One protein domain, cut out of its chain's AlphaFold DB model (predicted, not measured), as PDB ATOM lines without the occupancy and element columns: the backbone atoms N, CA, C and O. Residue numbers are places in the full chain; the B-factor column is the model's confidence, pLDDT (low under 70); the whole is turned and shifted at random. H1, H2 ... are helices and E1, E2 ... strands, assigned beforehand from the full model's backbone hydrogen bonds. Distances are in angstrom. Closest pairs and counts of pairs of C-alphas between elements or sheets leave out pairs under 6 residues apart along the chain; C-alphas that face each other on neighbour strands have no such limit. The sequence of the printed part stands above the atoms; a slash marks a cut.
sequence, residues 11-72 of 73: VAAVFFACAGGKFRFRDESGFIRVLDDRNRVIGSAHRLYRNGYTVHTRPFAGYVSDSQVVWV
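This is residues 11 to 72 of the 73 residues of an uncharacterized protein of Desulfobacteraceae bacterium (UniProt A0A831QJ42). A single sheet of six strands is curled like part of a barrel and folds back on itself, with E5, E4 and E3 in one leaf partly facing E1 and E6 in the other and E2 as the hinge; the short helix H1 packs over E5 at one edge. The printed part has 62 residues, with one named helix and then six named strands along the chain, H1 E1 E2 E3 E4 E5 E6. The sheet is mixed, in the order E5, E4, E3, E2, E1, E6, and the class is mostly strand. The whole is compact, with a radius of gyration of the C-alphas of 10.5 A, and its C-alphas span 31 by 28 by 17 A.

H1, residues 11 to 18, is on the sheet at a height of 9.7 A and lies over E5, residues 61 to 65; on the local plane their lines stand at 15 degrees, along the strands. Their closest C-alphas are those of Ala 17 and Val 64, 7.4 A apart. Every O i to N i+4 pair in H1 is within hydrogen-bond range. E1, residues 23 to 28, and E2, residues 31 to 35, form an antiparallel hairpin, with N 33 and O 26 at 2.8 A. E3, residues 41 to 49, forms a hairpin with E2, N 45 and O 32 at 2.9 A. E4, residues 52 to 57, forms a hairpin with E3, N 46 and O 54 at 2.9 A, and another with E5, N 55 and O 62 at 2.8 A. E1 to E5 are a meander, each strand the antiparallel neighbour of the one before. E6, residues 69 to 71, is parallel to E1, N 70 and O 23 at 2.8 A. E5 and E6 are the edge strands and meet only through their link. E1 and E4 are apart.

H1 begins at C-alpha 11, (-10.784, 38.286, 30.275), and is 10.8 A long. E1, residues 23 to 28, is 15.8 A and E2, residues 31 to 35, is 12.7 A. E3, residues 41 to 49, is the longest strand by residues, 22.3 A from C-alpha 41 at (1.395, 44.333, 15.514) to C-alpha 49. E4, residues 52 to 57, is 15.6 A and E5, residues 61 to 65, is 13.3 A. E6, residues 69 to 71, ends at C-alpha 71, (2.792, 31.952, 10.809).

The two C-alphas farthest apart are those of Val 11 and Ser 29, 31.4 A. The sheet is strongly twisted, its C-alphas lying up to 7.9 A off the best plane. The printed part has no cut, and its six links between named elements are tight. The mean pLDDT of the printed part is 92.4, and no printed residue is under 70.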
ATOM      1  N   VAL A  11     -10.027  39.502  29.944       91.25
ATOM      2  CA  VAL A  11     -10.784  38.286  30.275       91.25
ATOM      3  C   VAL A  11     -11.182  37.518  29.012       91.25
ATOM      4  O   VAL A  11     -10.958  36.312  28.929       91.25
ATOM      5  N   ALA A  12     -11.721  38.202  27.998       91.25
ATOM      6  CA  ALA A  12     -12.097  37.561  26.739       91.25
ATOM      7  C   ALA A  12     -10.881  36.967  26.011       91.25
ATOM      8  O   ALA A  12     -10.987  35.900  25.409       91.25
ATOM      9  N   ALA A  13      -9.718  37.614  26.111       90.62
ATOM     10  CA  ALA A  13      -8.485  37.124  25.512       90.62
ATOM     11  C   ALA A  13      -7.960  35.844  26.176       90.62
ATOM     12  O   ALA A  13      -7.502  34.936  25.479       90.62
ATOM     13  N   VAL A  14      -8.084  35.733  27.502       89.44
ATOM     14  CA  VAL A  14      -7.774  34.493  28.230       89.44
ATOM     15  C   VAL A  14      -8.713  33.367  27.796       89.44
ATOM     16  O   VAL A  14      -8.235  32.300  27.419       89.44
ATOM     17  N   PHE A  15     -10.029  33.604  27.757       91.38
ATOM     18  CA  PHE A  15     -10.983  32.586  27.299       91.38
ATOM     19  C   PHE A  15     -10.749  32.171  25.845       91.38
ATOM     20  O   PHE A  15     -10.811  30.984  25.536       91.38
ATOM     21  N   PHE A  16     -10.422  33.118  24.964       90.62
ATOM     22  CA  PHE A  16     -10.028  32.825  23.589       90.62
ATOM     23  C   PHE A  16      -8.814  31.887  23.535       90.62
ATOM     24  O   PHE A  16      -8.830  30.900  22.798       90.62
ATOM     25  N   ALA A  17      -7.778  32.165  24.332       89.44
ATOM     26  CA  ALA A  17      -6.588  31.323  24.407       89.44
ATOM     27  C   ALA A  17      -6.919  29.916  24.934       89.44
ATOM     28  O   ALA A  17      -6.503  28.925  24.332       89.44
ATOM     29  N   CYS A  18      -7.710  29.816  26.005       88.94
ATOM     30  CA  CYS A  18      -8.146  28.540  26.582       88.94
ATOM     31  C   CYS A  18      -9.025  27.724  25.624       88.94
ATOM     32  O   CYS A  18      -8.915  26.503  25.587       88.94
ATOM     33  N   ALA A  19      -9.853  28.382  24.811       90.44
ATOM     34  CA  ALA A  19     -10.721  27.741  23.824       90.44
ATOM     35  C   ALA A  19      -9.981  27.258  22.556       90.44
ATOM     36  O   ALA A  19     -10.620  26.877  21.577       90.44
ATOM     37  N   GLY A  20      -8.642  27.289  22.532       89.81
ATOM     38  CA  GLY A  20      -7.857  26.853  21.373       89.81
ATOM     39  C   GLY A  20      -7.760  27.900  20.260       89.81
ATOM     40  O   GLY A  20      -7.442  27.560  19.114       89.81
ATOM     41  N   GLY A  21      -8.010  29.172  20.583       91.50
ATOM     42  CA  GLY A  21      -7.859  30.296  19.668       91.50
ATOM     43  C   GLY A  21      -6.469  30.356  19.027       91.50
ATOM     44  O   GLY A  21      -5.471  29.946  19.627       91.50
ATOM     45  N   LYS A  22      -6.406  30.841  17.780       94.06
ATOM     46  CA  LYS A  22      -5.160  30.934  17.005       94.06
ATOM     47  C   LYS A  22      -4.501  32.308  17.119       94.06
ATOM     48  O   LYS A  22      -5.173  33.338  17.050       94.06
ATOM     49  N   PHE A  23      -3.177  32.311  17.207       94.56
ATOM     50  CA  PHE A  23      -2.330  33.496  17.287       94.56
ATOM     51  C   PHE A  23      -1.515  33.640  16.005       94.56
ATOM     52  O   PHE A  23      -0.878  32.689  15.561       94.56
ATOM     53  N   ARG A  24      -1.542  34.830  15.399       95.62
ATOM     54  CA  ARG A  24      -0.805  35.122  14.164       95.62
ATOM     55  C   ARG A  24       0.572  35.658  14.505       95.62
ATOM     56  O   ARG A  24       0.660  36.691  15.166       95.62
ATOM     57  N   PHE A  25       1.620  34.980  14.060       96.31
ATOM     58  CA  PHE A  25       3.005  35.377  14.290       96.31
ATOM     59  C   PHE A  25       3.669  35.820  12.995       96.31
ATOM     60  O   PHE A  25       3.412  35.243  11.943       96.31
ATOM     61  N   ARG A  26       4.551  36.812  13.086       96.50
ATOM     62  CA  ARG A  26       5.466  37.212  12.013       96.50
ATOM     63  C   ARG A  26       6.879  37.283  12.575       96.50
ATOM     64  O   ARG A  26       7.071  37.863  13.642       96.50
ATOM     65  N   ASP A  27       7.832  36.682  11.873       95.31
ATOM     66  CA  ASP A  27       9.253  36.841  12.180       95.31
ATOM     67  C   ASP A  27       9.753  38.151  11.561       95.31
ATOM     68  O   ASP A  27       9.634  38.371  10.357       95.31
ATOM     69  N   GLU A  28      10.270  39.040  12.403       91.88
ATOM     70  CA  GLU A  28      10.927  40.277  12.005       91.88
ATOM     71  C   GLU A  28      12.353  40.274  12.547       91.88
ATOM     72  O   GLU A  28      12.608  40.681  13.684       91.88
ATOM     73  N   SER A  29      13.292  39.823  11.714       88.00
ATOM     74  CA  SER A  29      14.727  39.837  12.023       88.00
ATOM     75  C   SER A  29      15.081  39.083  13.313       88.00
ATOM     76  O   SER A  29      15.898  39.552  14.105       88.00
ATOM     77  N   GLY A  30      14.452  37.926  13.548       85.69
ATOM     78  CA  GLY A  30      14.679  37.098  14.735       85.69
ATOM     79  C   GLY A  30      13.810  37.477  15.937       85.69
ATOM     80  O   GLY A  30      13.884  36.820  16.977       85.69
ATOM     81  N   PHE A  31      12.963  38.503  15.810       91.25
ATOM     82  CA  PHE A  31      11.959  38.856  16.808       91.25
ATOM     83  C   PHE A  31      10.568  38.455  16.333       91.25
ATOM     84  O   PHE A  31      10.111  38.858  15.267       91.25
ATOM     85  N   ILE A  32       9.843  37.712  17.167       95.88
ATOM     86  CA  ILE A  32       8.496  37.262  16.825       95.88
ATOM     87  C   ILE A  32       7.491  38.338  17.241       95.88
ATOM     88  O   ILE A  32       7.346  38.665  18.424       95.88
ATOM     89  N   ARG A  33       6.770  38.880  16.261       95.62
ATOM     90  CA  ARG A  33       5.644  39.796  16.463       95.62
ATOM     91  C   ARG A  33       4.331  39.041  16.472       95.62
ATOM     92  O   ARG A  33       4.119  38.143  15.664       95.62
ATOM     93  N   VAL A  34       3.423  39.463  17.344       95.31
ATOM     94  CA  VAL A  34       2.050  38.950  17.399       95.31
ATOM     95  C   VAL A  34       1.144  39.933  16.679       95.31
ATOM     96  O   VAL A  34       1.196  41.137  16.949       95.31
ATOM     97  N   LEU A  35       0.324  39.423  15.766       94.38
ATOM     98  CA  LEU A  35      -0.551  40.202  14.903       94.38
ATOM     99  C   LEU A  35      -2.027  40.005  15.265       94.38
ATOM    100  O   LEU A  35      -2.434  38.917  15.682       94.38
ATOM    101  N   ASP A  36      -2.830  41.046  15.048       91.25
ATOM    102  CA  ASP A  36      -4.288  40.920  14.989       91.25
ATOM    103  C   ASP A  36      -4.766  40.379  13.624       91.25
ATOM    104  O   ASP A  36      -3.982  40.047  12.729       91.25
ATOM    105  N   ASP A  37      -6.084  40.290  13.461       88.81
ATOM    106  CA  ASP A  37      -6.761  39.849  12.237       88.81
ATOM    107  C   ASP A  37      -6.510  40.772  11.032       88.81
ATOM    108  O   ASP A  37      -6.649  40.350   9.884       88.81
ATOM    109  N   ARG A  38      -6.088  42.014  11.285       88.88
ATOM    110  CA  ARG A  38      -5.744  43.035  10.286       88.88
ATOM    111  C   ARG A  38      -4.234  43.150  10.056       88.88
ATOM    112  O   ARG A  38      -3.785  44.141   9.487       88.88
ATOM    113  N   ASN A  39      -3.448  42.161  10.491       90.00
ATOM    114  CA  ASN A  39      -1.981  42.141  10.402       90.00
ATOM    115  C   ASN A  39      -1.284  43.309  11.117       90.00
ATOM    116  O   ASN A  39      -0.137  43.639  10.803       90.00
ATOM    117  N   ARG A  40      -1.943  43.946  12.089       91.31
ATOM    118  CA  ARG A  40      -1.314  44.981  12.911       91.31
ATOM    119  C   ARG A  40      -0.588  44.323  14.070       91.31
ATOM    120  O   ARG A  40      -1.130  43.430  14.716       91.31
ATOM    121  N   VAL A  41       0.619  44.799  14.360       92.81
ATOM    122  CA  VAL A  41       1.395  44.333  15.514       92.81
ATOM    123  C   VAL A  41       0.699  44.762  16.804       92.81
ATOM    124  O   VAL A  41       0.441  45.946  17.028       92.81
ATOM    125  N   ILE A  42       0.403  43.790  17.663       93.19
ATOM    126  CA  ILE A  42      -0.264  43.984  18.959       93.19
ATOM    127  C   ILE A  42       0.583  43.506  20.143       93.19
ATOM    128  O   ILE A  42       0.179  43.676  21.298       93.19
ATOM    129  N   GLY A  43       1.754  42.931  19.866       94.31
ATOM    130  CA  GLY A  43       2.696  42.481  20.878       94.31
ATOM    131  C   GLY A  43       3.854  41.673  20.305       94.31
ATOM    132  O   GLY A  43       4.143  41.728  19.106       94.31
ATOM    133  N   SER A  44       4.507  40.916  21.177       95.94
ATOM    134  CA  SER A  44       5.639  40.049  20.851       95.94
ATOM    135  C   SER A  44       5.476  38.665  21.465       95.94
ATOM    136  O   SER A  44       4.661  38.448  22.365       95.94
ATOM    137  N   ALA A  45       6.250  37.718  20.951       95.94
ATOM    138  CA  ALA A  45       6.346  36.380  21.498       95.94
ATOM    139  C   ALA A  45       7.811  35.957  21.620       95.94
ATOM    140  O   ALA A  45       8.667  36.385  20.847       95.94
ATOM    141  N   HIS A  46       8.095  35.098  22.593       95.38
ATOM    142  CA  HIS A  46       9.424  34.547  22.829       95.38
ATOM    143  C   HIS A  46       9.319  33.040  23.029       95.38
ATOM    144  O   HIS A  46       8.461  32.557  23.774       95.38
ATOM    145  N   ARG A  47      10.198  32.283  22.371       93.00
ATOM    146  CA  ARG A  47      10.257  30.832  22.545       93.00
ATOM    147  C   ARG A  47      11.084  30.499  23.782       93.00
ATOM    148  O   ARG A  47      12.301  30.385  23.699       93.00
ATOM    149  N   LEU A  48      10.418  30.372  24.926       87.38
ATOM    150  CA  LEU A  48      11.041  29.901  26.170       87.38
ATOM    151  C   LEU A  48      10.860  28.393  26.380       87.38
ATOM    152  O   LEU A  48      11.657  27.766  27.070       87.38
ATOM    153  N   TYR A  49       9.833  27.802  25.766       85.62
ATOM    154  CA  TYR A  49       9.491  26.392  25.913       85.62
ATOM    155  C   TYR A  49       9.681  25.643  24.594       85.62
ATOM    156  O   TYR A  49       9.590  26.207  23.501       85.62
ATOM    157  N   ARG A  50       9.924  24.331  24.680       92.19
ATOM    158  CA  ARG A  50      10.140  23.492  23.491       92.19
ATOM    159  C   ARG A  50       8.900  23.418  22.593       92.19
ATOM    160  O   ARG A  50       9.048  23.303  21.381       92.19
ATOM    161  N   ASN A  51       7.711  23.500  23.179       95.06
ATOM    162  CA  ASN A  51       6.413  23.229  22.554       95.06
ATOM    163  C   ASN A  51       5.491  24.459  22.452       95.06
ATOM    164  O   ASN A  51       4.286  24.308  22.221       95.06
ATOM    165  N   GLY A  52       6.024  25.663  22.662       94.25
ATOM    166  CA  GLY A  52       5.230  26.878  22.567       94.25
ATOM    167  C   GLY A  52       5.993  28.150  22.906       94.25
ATOM    168  O   GLY A  52       7.217  28.165  23.055       94.25
ATOM    169  N   TYR A  53       5.236  29.235  23.035       95.31
ATOM    170  CA  TYR A  53       5.750  30.592  23.151       95.31
ATOM    171  C   TYR A  53       5.118  31.314  24.329       95.31
ATOM    172  O   TYR A  53       3.923  31.187  24.591       95.31
ATOM    173  N   THR A  54       5.919  32.136  24.993       95.25
ATOM    174  CA  THR A  54       5.408  33.157  25.901       95.25
ATOM    175  C   THR A  54       5.023  34.366  25.065       95.25
ATOM    176  O   THR A  54       5.862  34.956  24.386       95.25
ATOM    177  N   VAL A  55       3.744  34.712  25.089       94.88
ATOM    178  CA  VAL A  55       3.140  35.808  24.337       94.88
ATOM    179  C   VAL A  55       2.886  36.978  25.274       94.88
ATOM    180  O   VAL A  55       2.314  36.803  26.346       94.88
ATOM    181  N   HIS A  56       3.273  38.177  24.843       93.44
ATOM    182  CA  HIS A  56       3.028  39.434  25.541       93.44
ATOM    183  C   HIS A  56       2.316  40.414  24.608       93.44
ATOM    184  O   HIS A  56       2.906  40.968  23.681       93.44
ATOM    185  N   THR A  57       1.033  40.643  24.865       90.62
ATOM    186  CA  THR A  57       0.173  41.583  24.136       90.62
ATOM    187  C   THR A  57      -0.611  42.445  25.124       90.62
ATOM    188  O   THR A  57      -0.805  42.068  26.279       90.62
ATOM    189  N   ARG A  58      -1.094  43.611  24.677       82.31
ATOM    190  CA  ARG A  58      -1.877  44.535  25.522       82.31
ATOM    191  C   ARG A  58      -3.155  43.914  26.139       82.31
ATOM    192  O   ARG A  58      -3.507  44.351  27.232       82.31
ATOM    193  N   PRO A  59      -3.827  42.924  25.506       86.12
ATOM    194  CA  PRO A  59      -4.937  42.195  26.136       86.12
ATOM    195  C   PRO A  59      -4.578  40.810  26.712       86.12
ATOM    196  O   PRO A  59      -5.384  40.240  27.433       86.12
ATOM    197  N   PHE A  60      -3.412  40.234  26.416       90.69
ATOM    198  CA  PHE A  60      -3.062  38.880  26.864       90.69
ATOM    199  C   PHE A  60      -1.565  38.733  27.105       90.69
ATOM    200  O   PHE A  60      -0.762  39.003  26.209       90.69
ATOM    201  N   ALA A  61      -1.209  38.234  28.285       91.88
ATOM    202  CA  ALA A  61       0.130  37.770  28.605       91.88
ATOM    203  C   ALA A  61       0.038  36.319  29.087       91.88
ATOM    204  O   ALA A  61      -0.682  36.037  30.044       91.88
ATOM    205  N   GLY A  62       0.730  35.397  28.420       93.25
ATOM    206  CA  GLY A  62       0.643  33.982  28.767       93.25
ATOM    207  C   GLY A  62       1.290  33.045  27.757       93.25
ATOM    208  O   GLY A  62       1.912  33.469  26.785       93.25
ATOM    209  N   TYR A  63       1.143  31.750  28.011       94.38
ATOM    210  CA  TYR A  63       1.660  30.691  27.153       94.38
ATOM    211  C   TYR A  63       0.703  30.387  25.993       94.38
ATOM    212  O   TYR A  63      -0.511  30.316  26.180       94.38
ATOM    213  N   VAL A  64       1.264  30.156  24.805       94.25
ATOM    214  CA  VAL A  64       0.554  29.691  23.609       94.25
ATOM    215  C   VAL A  64       1.285  28.474  23.053       94.25
ATOM    216  O   VAL A  64       2.488  28.540  22.796       94.25
ATOM    217  N   SER A  65       0.571  27.364  22.857       95.12
ATOM    218  CA  SER A  65       1.166  26.143  22.295       95.12
ATOM    219  C   SER A  65       1.454  26.277  20.799       95.12
ATOM    220  O   SER A  65       0.756  27.009  20.097       95.12
ATOM    221  N   ASP A  66       2.407  25.497  20.280       95.31
ATOM    222  CA  ASP A  66       2.715  25.445  18.839       95.31
ATOM    223  C   ASP A  66       1.465  25.170  17.984       95.31
ATOM    224  O   ASP A  66       1.283  25.760  16.920       95.31
ATOM    225  N   SER A  67       0.544  24.339  18.485       94.88
ATOM    226  CA  SER A  67      -0.715  24.020  17.801       94.88
ATOM    227  C   SER A  67      -1.634  25.230  17.610       94.88
ATOM    228  O   SER A  67      -2.511  25.213  16.747       94.88
ATOM    229  N   GLN A  68      -1.460  26.284  18.407       94.62
ATOM    230  CA  GLN A  68      -2.256  27.507  18.375       94.62
ATOM    231  C   GLN A  68      -1.592  28.623  17.562       94.62
ATOM    232  O   GLN A  68      -2.183  29.689  17.411       94.62
ATOM    233  N   VAL A  69      -0.402  28.397  17.004       94.62
ATOM    234  CA  VAL A  69       0.335  29.401  16.231       94.62
ATOM    235  C   VAL A  69       0.030  29.278  14.739       94.62
ATOM    236  O   VAL A  69      -0.014  28.189  14.171       94.62
ATOM    237  N   VAL A  70      -0.155  30.423  14.088       95.19
ATOM    238  CA  VAL A  70      -0.254  30.566  12.635       95.19
ATOM    239  C   VAL A  70       0.812  31.552  12.184       95.19
ATOM    240  O   VAL A  70       0.780  32.720  12.565       95.19
ATOM    241  N   TRP A  71       1.743  31.097  11.356       94.25
ATOM    242  CA  TRP A  71       2.792  31.952  10.809       94.25
ATOM    243  C   TRP A  71       2.288  32.734   9.598       94.25
ATOM    244  O   TRP A  71       1.691  32.178   8.676       94.25
ATOM    245  N   VAL A  72       2.532  34.036   9.621       93.38
ATOM    246  CA  VAL A  72       2.237  34.987   8.555       93.38
ATOM    247  C   VAL A  72       3.574  35.395   7.943       93.38
ATOM    248  O   VAL A  72       4.501  35.736   8.680       93.38
TER     249      VAL A  72